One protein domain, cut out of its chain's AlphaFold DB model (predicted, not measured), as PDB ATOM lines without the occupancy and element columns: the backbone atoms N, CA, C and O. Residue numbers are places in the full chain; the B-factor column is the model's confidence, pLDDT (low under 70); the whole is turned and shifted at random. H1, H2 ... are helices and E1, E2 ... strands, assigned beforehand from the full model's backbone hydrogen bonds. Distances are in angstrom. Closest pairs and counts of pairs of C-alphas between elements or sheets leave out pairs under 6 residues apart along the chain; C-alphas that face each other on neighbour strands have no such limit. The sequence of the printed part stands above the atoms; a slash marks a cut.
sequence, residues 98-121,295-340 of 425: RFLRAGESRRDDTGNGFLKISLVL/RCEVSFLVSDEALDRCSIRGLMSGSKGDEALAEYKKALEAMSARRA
ATOM      1  N   ARG A  98     265.470 188.725 269.013       46.16
ATOM      2  CA  ARG A  98     266.606 188.132 269.750       46.16
ATOM      3  C   ARG A  98     267.685 187.608 268.807       46.16
ATOM      4  O   ARG A  98     267.475 186.640 268.085       46.16
ATOM      5  N   PHE A  99     268.880 188.197 268.873       54.78
ATOM      6  CA  PHE A  99     270.046 187.723 268.125       54.78
ATOM      7  C   PHE A  99     270.975 186.926 269.049       54.78
ATOM      8  O   PHE A  99     271.578 187.479 269.973       54.78
ATOM      9  N   LEU A 100     271.109 185.626 268.782       53.91
ATOM     10  CA  LEU A 100     272.183 184.795 269.321       53.91
ATOM     11  C   LEU A 100     273.444 185.041 268.487       53.91
ATOM     12  O   LEU A 100     273.445 184.801 267.282       53.91
ATOM     13  N   ARG A 101     274.529 185.504 269.113       58.44
ATOM     14  CA  ARG A 101     275.854 185.509 268.486       58.44
ATOM     15  C   ARG A 101     276.695 184.421 269.145       58.44
ATOM     16  O   ARG A 101     277.139 184.581 270.281       58.44
ATOM     17  N   ALA A 102     276.913 183.319 268.429       57.59
ATOM     18  CA  ALA A 102     277.917 182.333 268.818       57.59
ATOM     19  C   ALA A 102     279.312 182.976 268.704       57.59
ATOM     20  O   ALA A 102     279.648 183.558 267.670       57.59
ATOM     21  N   GLY A 103     280.080 182.954 269.791       65.56
ATOM     22  CA  GLY A 103     281.469 183.407 269.833       65.56
ATOM     23  C   GLY A 103     282.446 182.296 269.449       65.56
ATOM     24  O   GLY A 103     282.050 181.160 269.199       65.56
ATOM     25  N   GLU A 104     283.737 182.628 269.391       62.56
ATOM     26  CA  GLU A 104     284.791 181.649 269.104       62.56
ATOM     27  C   GLU A 104     284.864 180.578 270.199       62.56
ATOM     28  O   GLU A 104     284.924 180.887 271.393       62.56
ATOM     29  N   SER A 105     284.884 179.314 269.772       70.75
ATOM     30  CA  SER A 105     285.235 178.183 270.629       70.75
ATOM     31  C   SER A 105     286.728 178.258 270.947       70.75
ATOM     32  O   SER A 105     287.555 178.383 270.039       70.75
ATOM     33  N   ARG A 106     287.081 178.193 272.232       69.69
ATOM     34  CA  ARG A 106     288.471 178.041 272.677       69.69
ATOM     35  C   ARG A 106     288.613 176.715 273.406       69.69
ATOM     36  O   ARG A 106     287.801 176.407 274.274       69.69
ATOM     37  N   ARG A 107     289.661 175.969 273.059       69.00
ATOM     38  CA  ARG A 107     290.094 174.766 273.776       69.00
ATOM     39  C   ARG A 107     291.266 175.128 274.672       69.00
ATOM     40  O   ARG A 107     292.146 175.871 274.235       69.00
ATOM     41  N   ASP A 108     291.246 174.653 275.907       76.62
ATOM     42  CA  ASP A 108     292.422 174.700 276.771       76.62
ATOM     43  C   ASP A 108     293.415 173.578 276.418       76.62
ATOM     44  O   ASP A 108     293.107 172.666 275.642       76.62
ATOM     45  N   ASP A 109     294.615 173.633 277.001       80.38
ATOM     46  CA  ASP A 109     295.674 172.631 276.799       80.38
ATOM     47  C   ASP A 109     295.282 171.229 277.314       80.38
ATOM     48  O   ASP A 109     295.967 170.247 277.042       80.38
ATOM     49  N   THR A 110     294.166 171.122 278.047       77.88
ATOM     50  CA  THR A 110     293.608 169.856 278.555       77.88
ATOM     51  C   THR A 110     292.619 169.236 277.557       77.88
ATOM     52  O   THR A 110     292.129 168.130 277.768       77.88
ATOM     53  N   GLY A 111     292.333 169.923 276.445       83.06
ATOM     54  CA  GLY A 111     291.377 169.486 275.432       83.06
ATOM     55  C   GLY A 111     289.922 169.818 275.766       83.06
ATOM     56  O   GLY A 111     289.037 169.452 274.993       83.06
ATOM     57  N   ASN A 112     289.659 170.544 276.857       70.75
ATOM     58  CA  ASN A 112     288.315 170.977 277.211       70.75
ATOM     59  C   ASN A 112     287.982 172.262 276.448       70.75
ATOM     60  O   ASN A 112     288.651 173.291 276.579       70.75
ATOM     61  N   GLY A 113     286.950 172.190 275.609       80.69
ATOM     62  CA  GLY A 113     286.420 173.341 274.894       80.69
ATOM     63  C   GLY A 113     285.314 174.041 275.676       80.69
ATOM     64  O   GLY A 113     284.475 173.411 276.329       80.69
ATOM     65  N   PHE A 114     285.322 175.369 275.605       71.69
ATOM     66  CA  PHE A 114     284.212 176.202 276.048       71.69
ATOM     67  C   PHE A 114     283.775 177.093 274.892       71.69
ATOM     68  O   PHE A 114     284.603 177.708 274.206       71.69
ATOM     69  N   LEU A 115     282.462 177.210 274.705       81.00
ATOM     70  CA  LEU A 115     281.879 178.141 273.752       81.00
ATOM     71  C   LEU A 115     281.373 179.372 274.499       81.00
ATOM     72  O   LEU A 115     280.523 179.290 275.391       81.00
ATOM     73  N   LYS A 116     281.883 180.540 274.108       78.69
ATOM     74  CA  LYS A 116     281.341 181.814 274.570       78.69
ATOM     75  C   LYS A 116     280.126 182.163 273.718       78.69
ATOM     76  O   LYS A 116     280.265 182.377 272.520       78.69
ATOM     77  N   ILE A 117     278.948 182.256 274.319       80.69
ATOM     78  CA  ILE A 117     277.725 182.680 273.624       80.69
ATOM     79  C   ILE A 117     277.361 184.074 274.123       80.69
ATOM     80  O   ILE A 117     277.212 184.277 275.325       80.69
ATOM     81  N   SER A 118     277.216 185.036 273.214       74.12
ATOM     82  CA  SER A 118     276.761 186.387 273.551       74.12
ATOM     83  C   SER A 118     275.296 186.561 273.162       74.12
ATOM     84  O   SER A 118     274.930 186.425 271.991       74.12
ATOM     85  N   LEU A 119     274.456 186.895 274.143       72.44
ATOM     86  CA  LEU A 119     273.080 187.332 273.919       72.44
ATOM     87  C   LEU A 119     273.039 188.854 273.834       72.44
ATOM     88  O   LEU A 119     273.456 189.551 274.763       72.44
ATOM     89  N   VAL A 120     272.507 189.366 272.725       67.69
ATOM     90  CA  VAL A 120     272.244 190.798 272.551       67.69
ATOM     91  C   VAL A 120     270.741 191.018 272.636       67.69
ATOM     92  O   VAL A 120     269.999 190.672 271.717       67.69
ATOM     93  N   LEU A 121     270.296 191.613 273.740       53.16
ATOM     94  CA  LEU A 121     268.902 192.006 273.929       53.16
ATOM     95  C   LEU A 121     268.703 193.413 273.357       53.16
ATOM     96  O   LEU A 121     269.374 194.365 273.767       53.16
ATOM     97  N   ARG A 295     272.456 199.074 274.795       49.22
ATOM     98  CA  ARG A 295     272.568 197.625 274.534       49.22
ATOM     99  C   ARG A 295     273.418 196.891 275.582       49.22
ATOM    100  O   ARG A 295     274.630 197.094 275.638       49.22
ATOM    101  N   CYS A 296     272.790 196.006 276.349       47.97
ATOM    102  CA  CYS A 296     273.494 195.098 277.248       47.97
ATOM    103  C   CYS A 296     273.801 193.795 276.501       47.97
ATOM    104  O   CYS A 296     272.891 193.071 276.099       47.97
ATOM    105  N   GLU A 297     275.087 193.517 276.293       66.06
ATOM    106  CA  GLU A 297     275.567 192.207 275.856       66.06
ATOM    107  C   GLU A 297     275.851 191.365 277.099       66.06
ATOM    108  O   GLU A 297     276.631 191.775 277.962       66.06
ATOM    109  N   VAL A 298     275.210 190.202 277.201       67.81
ATOM    110  CA  VAL A 298     275.475 189.238 278.273       67.81
ATOM    111  C   VAL A 298     276.163 188.033 277.653       67.81
ATOM    112  O   VAL A 298     275.615 187.388 276.759       67.81
ATOM    113  N   SER A 299     277.385 187.754 278.102       68.31
ATOM    114  CA  SER A 299     278.144 186.584 277.666       68.31
ATOM    115  C   SER A 299     277.964 185.428 278.642       68.31
ATOM    116  O   SER A 299     278.114 185.602 279.849       68.31
ATOM    117  N   PHE A 300     277.730 184.241 278.098       74.81
ATOM    118  CA  PHE A 300     277.659 182.978 278.819       74.81
ATOM    119  C   PHE A 300     278.855 182.123 278.418       74.81
ATOM    120  O   PHE A 300     279.242 182.099 277.246       74.81
ATOM    121  N   LEU A 301     279.434 181.428 279.391       81.81
ATOM    122  CA  LEU A 301     280.360 180.333 279.135       81.81
ATOM    123  C   LEU A 301     279.568 179.042 279.288       81.81
ATOM    124  O   LEU A 301     279.038 178.773 280.365       81.81
ATOM    125  N   VAL A 302     279.465 178.278 278.209       78.81
ATOM    126  CA  VAL A 302     278.831 176.960 278.224       78.81
ATOM    127  C   VAL A 302     279.910 175.942 277.877       78.81
ATOM    128  O   VAL A 302     280.676 176.154 276.935       78.81
ATOM    129  N   SER A 303     280.026 174.881 278.677       80.69
ATOM    130  CA  SER A 303     280.948 173.788 278.367       80.69
ATOM    131  C   SER A 303     280.480 173.053 277.117       80.69
ATOM    132  O   SER A 303     279.274 172.951 276.870       80.69
ATOM    133  N   ASP A 304     281.426 172.510 276.352       73.12
ATOM    134  CA  ASP A 304     281.099 171.705 275.173       73.12
ATOM    135  C   ASP A 304     280.170 170.533 275.549       73.12
ATOM    136  O   ASP A 304     279.138 170.346 274.919       73.12
ATOM    137  N   GLU A 305     280.415 169.846 276.670       76.44
ATOM    138  CA  GLU A 305     279.548 168.760 277.165       76.44
ATOM    139  C   GLU A 305     278.100 169.213 277.459       76.44
ATOM    140  O   GLU A 305     277.140 168.487 277.199       76.44
ATOM    141  N   ALA A 306     277.909 170.421 278.001       74.69
ATOM    142  CA  ALA A 306     276.569 170.954 278.251       74.69
ATOM    143  C   ALA A 306     275.866 171.356 276.945       74.69
ATOM    144  O   ALA A 306     274.648 171.204 276.832       74.69
ATOM    145  N   LEU A 307     276.623 171.831 275.952       78.69
ATOM    146  CA  LEU A 307     276.106 172.088 274.608       78.69
ATOM    147  C   LEU A 307     275.720 170.802 273.886       78.69
ATOM    148  O   LEU A 307     274.701 170.794 273.203       78.69
ATOM    149  N   ASP A 308     276.470 169.722 274.085       76.06
ATOM    150  CA  ASP A 308     276.223 168.411 273.476       76.06
ATOM    151  C   ASP A 308     274.909 167.801 273.939       76.06
ATOM    152  O   ASP A 308     274.186 167.181 273.161       76.06
ATOM    153  N   ARG A 309     274.561 168.044 275.202       74.50
ATOM    154  CA  ARG A 309     273.286 167.624 275.790       74.50
ATOM    155  C   ARG A 309     272.135 168.571 275.459       74.50
ATOM    156  O   ARG A 309     270.976 168.201 275.640       74.50
ATOM    157  N   CYS A 310     272.422 169.781 274.977       76.25
ATOM    158  CA  CYS A 310     271.402 170.730 274.553       76.25
ATOM    159  C   CYS A 310     270.993 170.481 273.095       76.25
ATOM    160  O   CYS A 310     271.821 170.402 272.187       76.25
ATOM    161  N   SER A 311     269.685 170.499 272.832       66.69
ATOM    162  CA  SER A 311     269.109 170.426 271.477       66.69
ATOM    163  C   SER A 311     269.606 171.531 270.527       66.69
ATOM    164  O   SER A 311     269.506 171.396 269.307       66.69
ATOM    165  N   ILE A 312     270.196 172.598 271.075       70.69
ATOM    166  CA  ILE A 312     270.819 173.706 270.342       70.69
ATOM    167  C   ILE A 312     271.985 173.217 269.468       70.69
ATOM    168  O   ILE A 312     272.116 173.678 268.334       70.69
ATOM    169  N   ARG A 313     272.805 172.259 269.934       67.75
ATOM    170  CA  ARG A 313     273.916 171.738 269.119       67.75
ATOM    171  C   ARG A 313     273.411 170.878 267.967       67.75
ATOM    172  O   ARG A 313     273.913 171.019 266.860       67.75
ATOM    173  N   GLY A 314     272.366 170.077 268.173       71.75
ATOM    174  CA  GLY A 314     271.739 169.292 267.099       71.75
ATOM    175  C   GLY A 314     271.208 170.153 265.944       71.75
ATOM    176  O   GLY A 314     271.292 169.752 264.785       71.75
ATOM    177  N   LEU A 315     270.736 171.368 266.241       60.44
ATOM    178  CA  LEU A 315     270.315 172.353 265.236       60.44
ATOM    179  C   LEU A 315     271.491 172.990 264.474       60.44
ATOM    180  O   LEU A 315     271.307 173.428 263.341       60.44
ATOM    181  N   MET A 316     272.687 173.031 265.070       54.00
ATOM    182  CA  MET A 316     273.885 173.639 264.477       54.00
ATOM    183  C   MET A 316     274.863 172.628 263.857       54.00
ATOM    184  O   MET A 316     275.647 173.013 262.999       54.00
ATOM    185  N   SER A 317     274.833 171.354 264.261       62.94
ATOM    186  CA  SER A 317     275.805 170.319 263.857       62.94
ATOM    187  C   SER A 317     275.307 169.351 262.772       62.94
ATOM    188  O   SER A 317     275.929 168.319 262.542       62.94
ATOM    189  N   GLY A 318     274.206 169.668 262.086       77.62
ATOM    190  CA  GLY A 318     273.761 168.952 260.883       77.62
ATOM    191  C   GLY A 318     274.056 169.732 259.600       77.62
ATOM    192  O   GLY A 318     274.322 170.928 259.655       77.62
ATOM    193  N   SER A 319     273.909 169.097 258.432       76.38
ATOM    194  CA  SER A 319     274.012 169.767 257.118       76.38
ATOM    195  C   SER A 319     273.081 170.985 256.978       76.38
ATOM    196  O   SER A 319     273.403 171.935 256.271       76.38
ATOM    197  N   LYS A 320     271.964 170.999 257.721       81.00
ATOM    198  CA  LYS A 320     271.071 172.162 257.862       81.00
ATOM    199  C   LYS A 320     271.711 173.361 258.572       81.00
ATOM    200  O   LYS A 320     271.335 174.492 258.290       81.00
ATOM    201  N   GLY A 321     272.642 173.133 259.497       86.44
ATOM    202  CA  GLY A 321     273.344 174.192 260.224       86.44
ATOM    203  C   GLY A 321     274.282 174.984 259.316       86.44
ATOM    204  O   GLY A 321     274.299 176.213 259.372       86.44
ATOM    205  N   ASP A 322     274.992 174.291 258.422       81.50
ATOM    206  CA  ASP A 322     275.867 174.924 257.430       81.50
ATOM    207  C   ASP A 322     275.068 175.738 256.402       81.50
ATOM    208  O   ASP A 322     275.457 176.859 256.062       81.50
ATOM    209  N   GLU A 323     273.917 175.221 255.960       89.81
ATOM    210  CA  GLU A 323     272.989 175.933 255.073       89.81
ATOM    211  C   GLU A 323     272.408 177.188 255.746       89.81
ATOM    212  O   GLU A 323     272.489 178.282 255.183       89.81
ATOM    213  N   ALA A 324     271.932 177.072 256.991       81.38
ATOM    214  CA  ALA A 324     271.418 178.205 257.762       81.38
ATOM    215  C   ALA A 324     272.499 179.269 258.033       81.38
ATOM    216  O   ALA A 324     272.233 180.473 257.978       81.38
ATOM    217  N   LEU A 325     273.744 178.853 258.291       82.19
ATOM    218  CA  LEU A 325     274.865 179.774 258.476       82.19
ATOM    219  C   LEU A 325     275.238 180.488 257.168       82.19
ATOM    220  O   LEU A 325     275.564 181.680 257.189       82.19
ATOM    221  N   ALA A 326     275.192 179.784 256.034       92.62
ATOM    222  CA  ALA A 326     275.409 180.370 254.716       92.62
ATOM    223  C   ALA A 326     274.305 181.380 254.359       92.62
ATOM    224  O   ALA A 326     274.609 182.488 253.907       92.62
ATOM    225  N   GLU A 327     273.041 181.050 254.630       94.06
ATOM    226  CA  GLU A 327     271.898 181.939 254.416       94.06
ATOM    227  C   GLU A 327     271.979 183.193 255.297       94.06
ATOM    228  O   GLU A 327     271.831 184.314 254.802       94.06
ATOM    229  N   TYR A 328     272.331 183.040 256.577       91.31
ATOM    230  CA  TYR A 328     272.548 184.170 257.481       91.31
ATOM    231  C   TYR A 328     273.665 185.102 256.988       91.31
ATOM    232  O   TYR A 328     273.494 186.325 256.974       91.31
ATOM    233  N   LYS A 329     274.804 184.551 256.541       94.69
ATOM    234  CA  LYS A 329     275.897 185.353 255.961       94.69
ATOM    235  C   LYS A 329     275.425 186.124 254.726       94.69
ATOM    236  O   LYS A 329     275.688 187.323 254.631       94.69
ATOM    237  N   LYS A 330     274.665 185.473 253.839       97.31
ATOM    238  CA  LYS A 330     274.074 186.093 252.643       97.31
ATOM    239  C   LYS A 330     273.107 187.228 253.002       97.31
ATOM    240  O   LYS A 330     273.159 188.298 252.396       97.31
ATOM    241  N   ALA A 331     272.264 187.042 254.018       94.94
ATOM    242  CA  ALA A 331     271.352 188.077 254.502       94.94
ATOM    243  C   ALA A 331     272.101 189.278 255.106       94.94
ATOM    244  O   ALA A 331     271.744 190.432 254.853       94.94
ATOM    245  N   LEU A 332     273.169 189.026 255.870       91.88
ATOM    246  CA  LEU A 332     274.007 190.074 256.455       91.88
ATOM    247  C   LEU A 332     274.706 190.916 255.375       91.88
ATOM    248  O   LEU A 332     274.769 192.146 255.483       91.88
ATOM    249  N   GLU A 333     275.196 190.268 254.319       96.44
ATOM    250  CA  GLU A 333     275.798 190.934 253.164       96.44
ATOM    251  C   GLU A 333     274.766 191.777 252.402       96.44
ATOM    252  O   GLU A 333     274.998 192.964 252.161       96.44
ATOM    253  N   ALA A 334     273.578 191.226 252.134       96.69
ATOM    254  CA  ALA A 334     272.484 191.949 251.485       96.69
ATOM    255  C   ALA A 334     272.042 193.185 252.289       96.69
ATOM    256  O   ALA A 334     271.851 194.267 251.730       96.69
ATOM    257  N   MET A 335     271.925 193.067 253.616       93.00
ATOM    258  CA  MET A 335     271.628 194.211 254.485       93.00
ATOM    259  C   MET A 335     272.727 195.276 254.439       93.00
ATOM    260  O   MET A 335     272.426 196.473 254.442       93.00
ATOM    261  N   SER A 336     273.993 194.863 254.385       91.94
ATOM    262  CA  SER A 336     275.131 195.783 254.300       91.94
ATOM    263  C   SER A 336     275.144 196.530 252.964       91.94
ATOM    264  O   SER A 336     275.283 197.754 252.952       91.94
ATOM    265  N   ALA A 337     274.893 195.829 251.854       93.50
ATOM    266  CA  ALA A 337     274.763 196.422 250.526       93.50
ATOM    267  C   ALA A 337     273.600 197.426 250.457       93.50
ATOM    268  O   ALA A 337     273.775 198.550 249.983       93.50
ATOM    269  N   ARG A 338     272.432 197.079 251.018       92.19
ATOM    270  CA  ARG A 338     271.278 197.993 251.097       92.19
ATOM    271  C   ARG A 338     271.601 199.250 251.901       92.19
ATOM    272  O   ARG A 338     271.285 200.349 251.460       92.19
ATOM    273  N   ARG A 339     272.287 199.120 253.041       89.69
ATOM    274  CA  ARG A 339     272.723 200.280 253.840       89.69
ATOM    275  C   ARG A 339     273.716 201.176 253.102       89.69
ATOM    276  O   ARG A 339     273.687 202.386 253.306       89.69
ATOM    277  N   ALA A 340     274.579 200.609 252.263       87.50
ATOM    278  CA  ALA A 340     275.485 201.391 251.425       87.50
ATOM    279  C   ALA A 340     274.739 202.118 250.290       87.50
ATOM    280  O   ALA A 340     275.070 203.262 249.984       87.50
TER     281      ALA A 340
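This is residues 98 to 121 and 295 to 340 of the 425 residues of an uncharacterized protein of Brassica cretica (UniProt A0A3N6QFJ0). A small, strongly twisted wall of three strands, E1, E2 and E3, and one long helix, H3, make the two arms of an open hook, with the short helices H1 and H2 at its turn. H3 folds back past the sheet without reaching it, and its residues 326 to 340 stick out free. The printed part has 70 residues, in the order E1, E2, E3, H1, H2, H3; the sheet order is E1 - E2 - E3, all antiparallel, and the class is mixed, helices and strands. The whole is loose, with a radius of gyration of the C-alphas of 14.5 A and spans of 45 by 32 by 23 A.

E1, residues 98 to 107, and E2, residues 113 to 121, form a hairpin at 160 degrees, with N 103 and O 116 at 2.8 A. E3, residues 297 to 303, is antiparallel to E2 at 154 degrees, with N 300 and O 117 at 2.8 A. H1, residues 304 to 309, only grazes the sheet with residues 304 to 307; its closest C-alphas to E2 are those of Asp 304 and Phe 114, 5.5 A apart. H2, residues 311 to 316, is close to H1 but not clearly touching, at a steep tilt of 67 degrees, opposite ways; the closest C-alphas, of Leu 307 and Arg 313, are 5.9 A apart. H3, residues 319 to 340, is close to H2 but not clearly touching, with the C-alphas of Leu 315 and Gly 321 closest at 6.1 A. H3 is apart from H1, E1, E2 and E3. In H1, H2 and H3 every O i to N i+4 pair is within hydrogen-bond range.

E1 begins at C-alpha 98 (266.606, 188.132, 269.750) and is 27.3 A long; E2 is 25.6 A and E3 19.4 A. H1 and H2 have six residues each. H3, 32.2 A long, ends at C-alpha 340 (275.485, 201.391, 251.425).

The C-alphas farthest apart, of Thr 110 and Ala 340, are 45.4 A apart. Residues 122 to 294 are not printed, and C-alphas 121 and 295 are 6.7 A apart across the cut. Of the links that are printed whole, none is long. The mean pLDDT of the printed part is 75.9, with 21 residues under 70, among them 98 to 104 and 295 to 299.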